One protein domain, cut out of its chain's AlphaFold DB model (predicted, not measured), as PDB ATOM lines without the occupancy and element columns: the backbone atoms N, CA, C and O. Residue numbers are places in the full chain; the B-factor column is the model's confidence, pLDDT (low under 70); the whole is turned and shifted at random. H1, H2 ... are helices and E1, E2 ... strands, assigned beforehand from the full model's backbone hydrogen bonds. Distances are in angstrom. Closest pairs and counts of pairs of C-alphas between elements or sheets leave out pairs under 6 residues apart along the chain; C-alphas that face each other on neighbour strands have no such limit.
ATOM      1  N   ALA A 180       5.292   6.923  53.532       96.44
ATOM      2  CA  ALA A 180       5.355   7.232  54.960       96.44
ATOM      3  C   ALA A 180       6.662   6.721  55.590       96.44
ATOM      4  O   ALA A 180       7.336   7.455  56.314       96.44
ATOM      5  N   THR A 181       7.065   5.490  55.270       95.62
ATOM      6  CA  THR A 181       8.338   4.902  55.703       95.62
ATOM      7  C   THR A 181       9.516   5.694  55.147       95.62
ATOM      8  O   THR A 181      10.455   5.994  55.880       95.62
ATOM      9  N   ARG A 182       9.463   6.090  53.867       96.12
ATOM     10  CA  ARG A 182      10.513   6.905  53.242       96.12
ATOM     11  C   ARG A 182      10.655   8.276  53.902       96.12
ATOM     12  O   ARG A 182      11.782   8.699  54.136       96.12
ATOM     13  N   ARG A 183       9.553   8.964  54.214       96.69
ATOM     14  CA  ARG A 183       9.575  10.287  54.872       96.69
ATOM     15  C   ARG A 183      10.123  10.232  56.292       96.69
ATOM     16  O   ARG A 183      10.810  11.155  56.714       96.69
ATOM     17  N   ASN A 184       9.834   9.148  57.007       97.25
ATOM     18  CA  ASN A 184      10.290   8.939  58.381       97.25
ATOM     19  C   ASN A 184      11.675   8.279  58.470       97.25
ATOM     20  O   ASN A 184      12.185   8.082  59.573       97.25
ATOM     21  N   PHE A 185      12.283   7.919  57.337       96.81
ATOM     22  CA  PHE A 185      13.603   7.307  57.318       96.81
ATOM     23  C   PHE A 185      14.646   8.255  57.918       96.81
ATOM     24  O   PHE A 185      14.713   9.436  57.571       96.81
ATOM     25  N   LYS A 186      15.483   7.704  58.799       97.25
ATOM     26  CA  LYS A 186      16.652   8.386  59.345       97.25
ATOM     27  C   LYS A 186      17.875   7.504  59.236       97.25
ATOM     28  O   LYS A 186      17.880   6.372  59.718       97.25
ATOM     29  N   PHE A 187      18.903   8.042  58.595       97.25
ATOM     30  CA  PHE A 187      20.138   7.329  58.361       97.25
ATOM     31  C   PHE A 187      20.890   7.097  59.669       97.25
ATOM     32  O   PHE A 187      21.202   8.030  60.411       97.25
ATOM     33  N   ARG A 188      21.218   5.832  59.935       97.38
ATOM     34  CA  ARG A 188      22.031   5.414  61.077       97.38
ATOM     35  C   ARG A 188      23.253   4.671  60.546       97.38
ATOM     36  O   ARG A 188      23.081   3.566  60.046       97.38
ATOM     37  N   PRO A 189      24.471   5.238  60.647       95.44
ATOM     38  CA  PRO A 189      25.675   4.625  60.082       95.44
ATOM     39  C   PRO A 189      25.912   3.176  60.528       95.44
ATOM     40  O   PRO A 189      26.384   2.358  59.747       95.44
ATOM     41  N   GLU A 190      25.560   2.852  61.772       95.88
ATOM     42  CA  GLU A 190      25.737   1.516  62.351       95.88
ATOM     43  C   GLU A 190      24.938   0.431  61.613       95.88
ATOM     44  O   GLU A 190      25.443  -0.674  61.451       95.88
ATOM     45  N   ASP A 191      23.759   0.765  61.076       95.62
ATOM     46  CA  ASP A 191      22.913  -0.179  60.326       95.62
ATOM     47  C   ASP A 191      23.527  -0.562  58.962       95.62
ATOM     48  O   ASP A 191      23.070  -1.502  58.313       95.62
ATOM     49  N   TYR A 192      24.548   0.177  58.510       95.25
ATOM     50  CA  TYR A 192      25.208  -0.014  57.217       95.25
ATOM     51  C   TYR A 192      26.645  -0.536  57.336       95.25
ATOM     52  O   TYR A 192      27.297  -0.753  56.312       95.25
ATOM     53  N   LYS A 193      27.151  -0.761  58.556       90.50
ATOM     54  CA  LYS A 193      28.439  -1.437  58.753       90.50
ATOM     55  C   LYS A 193      28.292  -2.916  58.404       90.50
ATOM     56  O   LYS A 193      27.372  -3.568  58.879       90.50
ATOM     57  N   ASP A 194      29.199  -3.415  57.565       86.56
ATOM     58  CA  ASP A 194      29.185  -4.796  57.055       86.56
ATOM     59  C   ASP A 194      27.861  -5.206  56.375       86.56
ATOM     60  O   ASP A 194      27.463  -6.368  56.347       86.56
ATOM     61  N   ALA A 195      27.147  -4.228  55.808       92.50
ATOM     62  CA  ALA A 195      25.840  -4.454  55.212       92.50
ATOM     63  C   ALA A 195      25.926  -4.821  53.725       92.50
ATOM     64  O   ALA A 195      26.747  -4.303  52.957       92.50
ATOM     65  N   ILE A 196      24.978  -5.652  53.295       91.31
ATOM     66  CA  ILE A 196      24.606  -5.800  51.889       91.31
ATOM     67  C   ILE A 196      23.367  -4.947  51.633       91.31
ATOM     68  O   ILE A 196      22.340  -5.103  52.289       91.31
ATOM     69  N   VAL A 197      23.455  -4.063  50.646       92.88
ATOM     70  CA  VAL A 197      22.352  -3.217  50.195       92.88
ATOM     71  C   VAL A 197      21.967  -3.565  48.769       92.88
ATOM     72  O   VAL A 197      22.763  -4.078  47.984       92.88
ATOM     73  N   MET A 198      20.730  -3.257  48.411       90.88
ATOM     74  CA  MET A 198      20.250  -3.383  47.044       90.88
ATOM     75  C   MET A 198      19.298  -2.230  46.722       90.88
ATOM     76  O   MET A 198      18.594  -1.742  47.612       90.88
ATOM     77  N   PRO A 199      19.259  -1.755  45.469       92.12
ATOM     78  CA  PRO A 199      18.309  -0.727  45.085       92.12
ATOM     79  C   PRO A 199      16.895  -1.317  45.043       92.12
ATOM     80  O   PRO A 199      16.647  -2.294  44.345       92.12
ATOM     81  N   TRP A 200      15.953  -0.697  45.750       91.62
ATOM     82  CA  TRP A 200      14.535  -1.082  45.703       91.62
ATOM     83  C   TRP A 200      13.774  -0.432  44.533       91.62
ATOM     84  O   TRP A 200      12.659  -0.832  44.220       91.62
ATOM     85  N   TYR A 201      14.370   0.566  43.878       90.56
ATOM     86  CA  TYR A 201      13.740   1.383  42.830       90.56
ATOM     87  C   TYR A 201      14.064   0.944  41.393       90.56
ATOM     88  O   TYR A 201      13.575   1.537  40.436       90.56
ATOM     89  N   ARG A 202      14.940  -0.049  41.208       89.44
ATOM     90  CA  ARG A 202      15.322  -0.577  39.890       89.44
ATOM     91  C   ARG A 202      15.711  -2.040  39.998       89.44
ATOM     92  O   ARG A 202      16.046  -2.502  41.082       89.44
ATOM     93  N   ASN A 203      15.751  -2.726  38.858       82.81
ATOM     94  CA  ASN A 203      16.158  -4.127  38.767       82.81
ATOM     95  C   ASN A 203      15.350  -5.023  39.729       82.81
ATOM     96  O   ASN A 203      15.912  -5.890  40.387       82.81
ATOM     97  N   ILE A 204      14.035  -4.787  39.827       79.69
ATOM     98  CA  ILE A 204      13.149  -5.463  40.792       79.69
ATOM     99  C   ILE A 204      13.103  -6.971  40.526       79.69
ATOM    100  O   ILE A 204      13.213  -7.758  41.458       79.69
ATOM    101  N   GLU A 205      13.009  -7.368  39.255       77.75
ATOM    102  CA  GLU A 205      13.002  -8.779  38.847       77.75
ATOM    103  C   GLU A 205      14.355  -9.466  39.061       77.75
ATOM    104  O   GLU A 205      14.423 -10.677  39.261       77.75
ATOM    105  N   GLN A 206      15.450  -8.702  39.000       78.31
ATOM    106  CA  GLN A 206      16.804  -9.219  39.174       78.31
ATOM    107  C   GLN A 206      17.624  -8.310  40.092       78.31
ATOM    108  O   GLN A 206      18.456  -7.528  39.613       78.31
ATOM    109  N   PRO A 207      17.400  -8.425  41.412       83.00
ATOM    110  CA  PRO A 207      18.143  -7.712  42.433       83.00
ATOM    111  C   PRO A 207      19.648  -7.759  42.215       83.00
ATOM    112  O   PRO A 207      20.226  -8.822  41.979       83.00
ATOM    113  N   VAL A 208      20.281  -6.596  42.345       86.06
ATOM    114  CA  VAL A 208      21.737  -6.493  42.383       86.06
ATOM    115  C   VAL A 208      22.150  -6.168  43.807       86.06
ATOM    116  O   VAL A 208      21.793  -5.114  44.333       86.06
ATOM    117  N   PHE A 209      22.889  -7.091  44.411       89.50
ATOM    118  CA  PHE A 209      23.419  -6.952  45.757       89.50
ATOM    119  C   PHE A 209      24.761  -6.220  45.719       89.50
ATOM    120  O   PHE A 209      25.647  -6.543  44.922       89.50
ATOM    121  N   CYS A 210      24.913  -5.236  46.598       91.38
ATOM    122  CA  CYS A 210      26.144  -4.486  46.750       91.38
ATOM    123  C   CYS A 210      26.600  -4.498  48.208       91.38
ATOM    124  O   CYS A 210      25.815  -4.257  49.119       91.38
ATOM    125  N   TYR A 211      27.885  -4.738  48.419       91.94
ATOM    126  CA  TYR A 211      28.532  -4.594  49.716       91.94
ATOM    127  C   TYR A 211      28.795  -3.121  50.013       91.94
ATOM    128  O   TYR A 211      29.364  -2.428  49.165       91.94
ATOM    129  N   VAL A 212      28.412  -2.649  51.200       93.88
ATOM    130  CA  VAL A 212      28.773  -1.311  51.682       93.88
ATOM    131  C   VAL A 212      30.232  -1.339  52.117       93.88
ATOM    132  O   VAL A 212      30.583  -1.924  53.134       93.88
ATOM    133  N   ALA A 213      31.094  -0.715  51.321       91.44
ATOM    134  CA  ALA A 213      32.524  -0.707  51.575       91.44
ATOM    135  C   ALA A 213      32.965   0.484  52.432       91.44
ATOM    136  O   ALA A 213      33.917   0.361  53.201       91.44
ATOM    137  N   GLU A 214      32.295   1.630  52.291       92.94
ATOM    138  CA  GLU A 214      32.574   2.830  53.076       92.94
ATOM    139  C   GLU A 214      31.320   3.703  53.214       92.94
ATOM    140  O   GLU A 214      30.492   3.788  52.304       92.94
ATOM    141  N   ILE A 215      31.198   4.374  54.362       95.75
ATOM    142  CA  ILE A 215      30.190   5.407  54.604       95.75
ATOM    143  C   ILE A 215      30.852   6.767  54.374       95.75
ATOM    144  O   ILE A 215      31.734   7.173  55.130       95.75
ATOM    145  N   LEU A 216      30.412   7.481  53.341       96.06
ATOM    146  CA  LEU A 216      30.985   8.754  52.903       96.06
ATOM    147  C   LEU A 216      30.406   9.903  53.734       96.06
ATOM    148  O   LEU A 216      29.475  10.600  53.325       96.06
ATOM    149  N   THR A 217      30.958  10.100  54.931       95.62
ATOM    150  CA  THR A 217      30.465  11.073  55.925       95.62
ATOM    151  C   THR A 217      30.573  12.533  55.485       95.62
ATOM    152  O   THR A 217      29.916  13.397  56.069       95.62
ATOM    153  N   ASN A 218      31.345  12.820  54.439       96.06
ATOM    154  CA  ASN A 218      31.502  14.134  53.815       96.06
ATOM    155  C   ASN A 218      30.573  14.365  52.609       96.06
ATOM    156  O   ASN A 218      30.569  15.466  52.063       96.06
ATOM    157  N   MET A 219      29.801  13.360  52.182       97.50
ATOM    158  CA  MET A 219      28.877  13.471  51.051       97.50
ATOM    159  C   MET A 219      27.423  13.400  51.510       97.50
ATOM    160  O   MET A 219      27.091  12.726  52.486       97.50
ATOM    161  N   ARG A 220      26.552  14.118  50.803       97.94
ATOM    162  CA  ARG A 220      25.112  14.246  51.067       97.94
ATOM    163  C   ARG A 220      24.324  14.083  49.764       97.94
ATOM    164  O   ARG A 220      24.918  14.172  48.689       97.94
ATOM    165  N   PRO A 221      22.991  13.914  49.813       98.06
ATOM    166  CA  PRO A 221      22.148  13.927  48.615       98.06
ATOM    167  C   PRO A 221      22.286  15.202  47.758       98.06
ATOM    168  O   PRO A 221      22.072  15.162  46.547       98.06
ATOM    169  N   THR A 222      22.693  16.324  48.357       97.81
ATOM    170  CA  THR A 222      22.973  17.599  47.672       97.81
ATOM    171  C   THR A 222      24.378  17.700  47.072       97.81
ATOM    172  O   THR A 222      24.675  18.676  46.391       97.81
ATOM    173  N   SER A 223      25.265  16.728  47.311       98.06
ATOM    174  CA  SER A 223      26.606  16.722  46.721       98.06
ATOM    175  C   SER A 223      26.560  16.547  45.201       98.06
ATOM    176  O   SER A 223      25.604  15.984  44.661       98.06
ATOM    177  N   ALA A 224      27.624  17.004  44.531       97.50
ATOM    178  CA  ALA A 224      27.741  16.950  43.080       97.50
ATOM    179  C   ALA A 224      27.630  15.515  42.545       97.50
ATOM    180  O   ALA A 224      28.259  14.598  43.088       97.50
ATOM    181  N   PHE A 225      26.846  15.318  41.487       96.88
ATOM    182  CA  PHE A 225      26.739  14.012  40.847       96.88
ATOM    183  C   PHE A 225      27.966  13.750  39.945       96.88
ATOM    184  O   PHE A 225      28.488  14.685  39.341       96.88
ATOM    185  N   PRO A 226      28.457  12.500  39.816       92.94
ATOM    186  CA  PRO A 226      29.662  12.210  39.025       92.94
ATOM    187  C   PRO A 226      29.533  12.413  37.503       92.94
ATOM    188  O   PRO A 226      30.533  12.320  36.794       92.94
ATOM    189  N   ASP A 227      28.319  12.622  36.994       90.88
ATOM    190  CA  ASP A 227      28.011  12.821  35.575       90.88
ATOM    191  C   ASP A 227      27.599  14.281  35.334       90.88
ATOM    192  O   ASP A 227      26.859  14.848  36.127       90.88
ATOM    193  N   SER A 228      28.019  14.870  34.212       90.69
ATOM    194  CA  SER A 228      27.666  16.227  33.780       90.69
ATOM    195  C   SER A 228      26.177  16.460  33.490       90.69
ATOM    196  O   SER A 228      25.763  17.610  33.387       90.69
ATOM    197  N   HIS A 229      25.367  15.408  33.316       94.31
ATOM    198  CA  HIS A 229      23.930  15.553  33.026       94.31
ATOM    199  C   HIS A 229      23.080  15.949  34.244       94.31
ATOM    200  O   HIS A 229      21.927  16.348  34.068       94.31
ATOM    201  N   PHE A 230      23.616  15.801  35.457       96.31
ATOM    202  CA  PHE A 230      22.917  16.095  36.706       96.31
ATOM    203  C   PHE A 230      23.855  16.864  37.630       96.31
ATOM    204  O   PHE A 230      25.005  16.481  37.807       96.31
ATOM    205  N   GLU A 231      23.369  17.925  38.258       96.56
ATOM    206  CA  GLU A 231      24.152  18.703  39.210       96.56
ATOM    207  C   GLU A 231      24.345  17.930  40.514       96.56
ATOM    208  O   GLU A 231      25.446  17.918  41.053       96.56
ATOM    209  N   THR A 232      23.307  17.251  41.023       98.19
ATOM    210  CA  THR A 232      23.333  16.588  42.344       98.19
ATOM    211  C   THR A 232      22.691  15.200  42.348       98.19
ATOM    212  O   THR A 232      21.937  14.838  41.441       98.19
ATOM    213  N   PHE A 233      22.944  14.406  43.400       97.69
ATOM    214  CA  PHE A 233      22.257  13.119  43.584       97.69
ATOM    215  C   PHE A 233      20.735  13.291  43.710       97.69
ATOM    216  O   PHE A 233      19.996  12.513  43.107       97.69
ATOM    217  N   ASN A 234      20.255  14.316  44.423       97.62
ATOM    218  CA  ASN A 234      18.825  14.651  44.490       97.62
ATOM    219  C   ASN A 234      18.221  14.825  43.093       97.62
ATOM    220  O   ASN A 234      17.206  14.205  42.770       97.62
ATOM    221  N   GLU A 235      18.862  15.634  42.249       97.81
ATOM    222  CA  GLU A 235      18.384  15.887  40.894       97.81
ATOM    223  C   GLU A 235      18.347  14.603  40.060       97.81
ATOM    224  O   GLU A 235      17.354  14.342  39.380       97.81
ATOM    225  N   TYR A 236      19.390  13.773  40.153       97.62
ATOM    226  CA  TYR A 236      19.434  12.475  39.484       97.62
ATOM    227  C   TYR A 236      18.243  11.587  39.872       97.62
ATOM    228  O   TYR A 236      17.554  11.057  38.996       97.62
ATOM    229  N   PHE A 237      17.966  11.429  41.172       97.12
ATOM    230  CA  PHE A 237      16.881  10.565  41.645       97.12
ATOM    231  C   PHE A 237      15.488  11.105  41.295       97.12
ATOM    232  O   PHE A 237      14.621  10.323  40.895       97.12
ATOM    233  N   ILE A 238      15.291  12.425  41.345       97.31
ATOM    234  CA  ILE A 238      14.039  13.068  40.933       97.31
ATOM    235  C   ILE A 238      13.839  12.916  39.421       97.31
ATOM    236  O   ILE A 238      12.829  12.367  38.991       97.31
ATOM    237  N   LYS A 239      14.803  13.342  38.595       96.62
ATOM    238  CA  LYS A 239      14.639  13.349  37.131       96.62
ATOM    239  C   LYS A 239      14.546  11.947  36.535       96.62
ATOM    240  O   LYS A 239      13.788  11.741  35.593       96.62
ATOM    241  N   LYS A 240      15.321  10.985  37.048       96.25
ATOM    242  CA  LYS A 240      15.406   9.643  36.451       96.25
ATOM    243  C   LYS A 240      14.375   8.660  36.993       96.25
ATOM    244  O   LYS A 240      13.945   7.780  36.254       96.25
ATOM    245  N   TYR A 241      14.011   8.778  38.269       95.44
ATOM    246  CA  TYR A 241      13.155   7.799  38.944       95.44
ATOM    247  C   TYR A 241      11.906   8.410  39.585       95.44
ATOM    248  O   TYR A 241      11.092   7.662  40.119       95.44
ATOM    249  N   ASN A 242      11.734   9.736  39.532       96.12
ATOM    250  CA  ASN A 242      10.683  10.456  40.254       96.12
ATOM    251  C   ASN A 242      10.703  10.154  41.764       96.12
ATOM    252  O   ASN A 242       9.669   9.919  42.392       96.12
ATOM    253  N   LEU A 243      11.909  10.100  42.343       96.50
ATOM    254  CA  LEU A 243      12.117   9.787  43.752       96.50
ATOM    255  C   LEU A 243      12.739  10.957  44.499       96.50
ATOM    256  O   LEU A 243      13.876  11.344  44.244       96.50
ATOM    257  N   GLU A 244      12.004  11.453  45.488       96.88
ATOM    258  CA  GLU A 244      12.535  12.356  46.499       96.88
ATOM    259  C   GLU A 244      13.300  11.574  47.578       96.88
ATOM    260  O   GLU A 244      12.849  10.528  48.069       96.88
ATOM    261  N   ILE A 245      14.470  12.097  47.936       96.88
ATOM    262  CA  ILE A 245      15.245  11.666  49.093       96.88
ATOM    263  C   ILE A 245      14.840  12.570  50.258       96.88
ATOM    264  O   ILE A 245      15.049  13.772  50.193       96.88
ATOM    265  N   TYR A 246      14.259  12.025  51.325       97.56
ATOM    266  CA  TYR A 246      13.745  12.870  52.412       97.56
ATOM    267  C   TYR A 246      14.800  13.210  53.469       97.56
ATOM    268  O   TYR A 246      14.847  14.337  53.958       97.56
ATOM    269  N   ASP A 247      15.682  12.266  53.804       97.69
ATOM    270  CA  ASP A 247      16.758  12.523  54.760       97.69
ATOM    271  C   ASP A 247      17.941  13.208  54.065       97.69
ATOM    272  O   ASP A 247      18.802  12.551  53.480       97.69
ATOM    273  N   GLN A 248      17.952  14.541  54.078       97.56
ATOM    274  CA  GLN A 248      18.962  15.359  53.393       97.56
ATOM    275  C   GLN A 248      20.323  15.381  54.107       97.56
ATOM    276  O   GLN A 248      21.336  15.704  53.489       97.56
ATOM    277  N   ASP A 249      20.370  14.969  55.375       97.25
ATOM    278  CA  ASP A 249      21.608  14.868  56.157       97.25
ATOM    279  C   ASP A 249      22.271  13.485  56.069       97.25
ATOM    280  O   ASP A 249      23.362  13.288  56.615       97.25
ATOM    281  N   GLN A 250      21.650  12.520  55.379       97.62
ATOM    282  CA  GLN A 250      22.203  11.172  55.284       97.62
ATOM    283  C   GLN A 250      23.545  11.155  54.550       97.62
ATOM    284  O   GLN A 250      23.751  11.861  53.561       97.62
ATOM    285  N   SER A 251      24.455  10.301  55.012       97.94
ATOM    286  CA  SER A 251      25.711  10.059  54.300       97.94
ATOM    287  C   SER A 251      25.472   9.166  53.084       97.94
ATOM    288  O   SER A 251      24.604   8.294  53.110       97.94
ATOM    289  N   LEU A 252      26.256   9.358  52.022       97.50
ATOM    290  CA  LEU A 252      26.238   8.432  50.888       97.50
ATOM    291  C   LEU A 252      27.029   7.159  51.217       97.50
ATOM    292  O   LEU A 252      27.903   7.158  52.085       97.50
ATOM    293  N   LEU A 253      26.733   6.074  50.505       96.69
ATOM    294  CA  LEU A 253      27.422   4.791  50.645       96.69
ATOM    295  C   LEU A 253      28.292   4.541  49.409       96.69
ATOM    296  O   LEU A 253      27.779   4.550  48.288       96.69
ATOM    297  N   ASP A 254      29.584   4.275  49.606       94.00
ATOM    298  CA  ASP A 254      30.409   3.655  48.569       94.00
ATOM    299  C   ASP A 254      30.149   2.152  48.593       94.00
ATOM    300  O   ASP A 254      30.382   1.464  49.592       94.00
ATOM    301  N   VAL A 255      29.646   1.648  47.473       93.06
ATOM    302  CA  VAL A 255      29.216   0.265  47.340       93.06
ATOM    303  C   VAL A 255      30.054  -0.481  46.306       93.06
ATOM    304  O   VAL A 255      30.563   0.086  45.336       93.06
ATOM    305  N   ASP A 256      30.202  -1.785  46.505       88.62
ATOM    306  CA  ASP A 256      30.865  -2.687  45.566       88.62
ATOM    307  C   ASP A 256      29.932  -3.824  45.168       88.62
ATOM    308  O   ASP A 256      29.246  -4.386  46.021       88.62
ATOM    309  N   TYR A 257      29.921  -4.199  43.892       84.12
ATOM    310  CA  TYR A 257      29.111  -5.328  43.441       84.12
ATOM    311  C   TYR A 257      29.606  -6.623  44.097       84.12
ATOM    312  O   TYR A 257      30.815  -6.849  44.236       84.12
ATOM    313  N   THR A 258      28.673  -7.470  44.538       76.00
ATOM    314  CA  THR A 258      29.010  -8.775  45.128       76.00
ATOM    315  C   THR A 258      29.338  -9.826  44.065       76.00
ATOM    316  O   THR A 258      30.082 -10.760  44.356       76.00
TER     317      THR A 258
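What this domain is: This is residues 180 to 258 of the 260 residues of the protein "PAZ domain-containing protein" of Caenorhabditis japonica (UniProt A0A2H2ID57). This is a rounded body with little regular structure, mostly loops, with a two-stranded antiparallel ribbon, E1 and E2, along one side and three separate short helices round it. The 79 printed residues run H1, H2, E1, H3, E2; the class is mixed, with only 31 residues in named elements. It is compact, with a radius of gyration of 12.8 A for the C-alphas, and spans 30 by 30 by 30 A.

Where its parts are: E1 is residues 210 to 216, 15.4 A; E2 is 252 to 257, 15.9 A, ending at C-alpha 257 (29.111, -5.328, 43.441). H3 is 233 to 241, H2 189 to 192, H1 180 to 184, from C-alpha 180 (5.355, 7.232, 54.960).

How they stand to each other: E1 and E2 are antiparallel at 151 degrees; N 211 and O 256, 2.8 A apart, are within hydrogen-bond range. H2 and E1 have closest C-alphas Tyr 192 and Val 212, 6.7 A. H1 and H3 have every O i to N i+4 pair within range; H2 is too short for one.

The domain as a whole: The printed part has no cut. Links H2 to E1 and E1 to H3 are long. No printed residue is under 70.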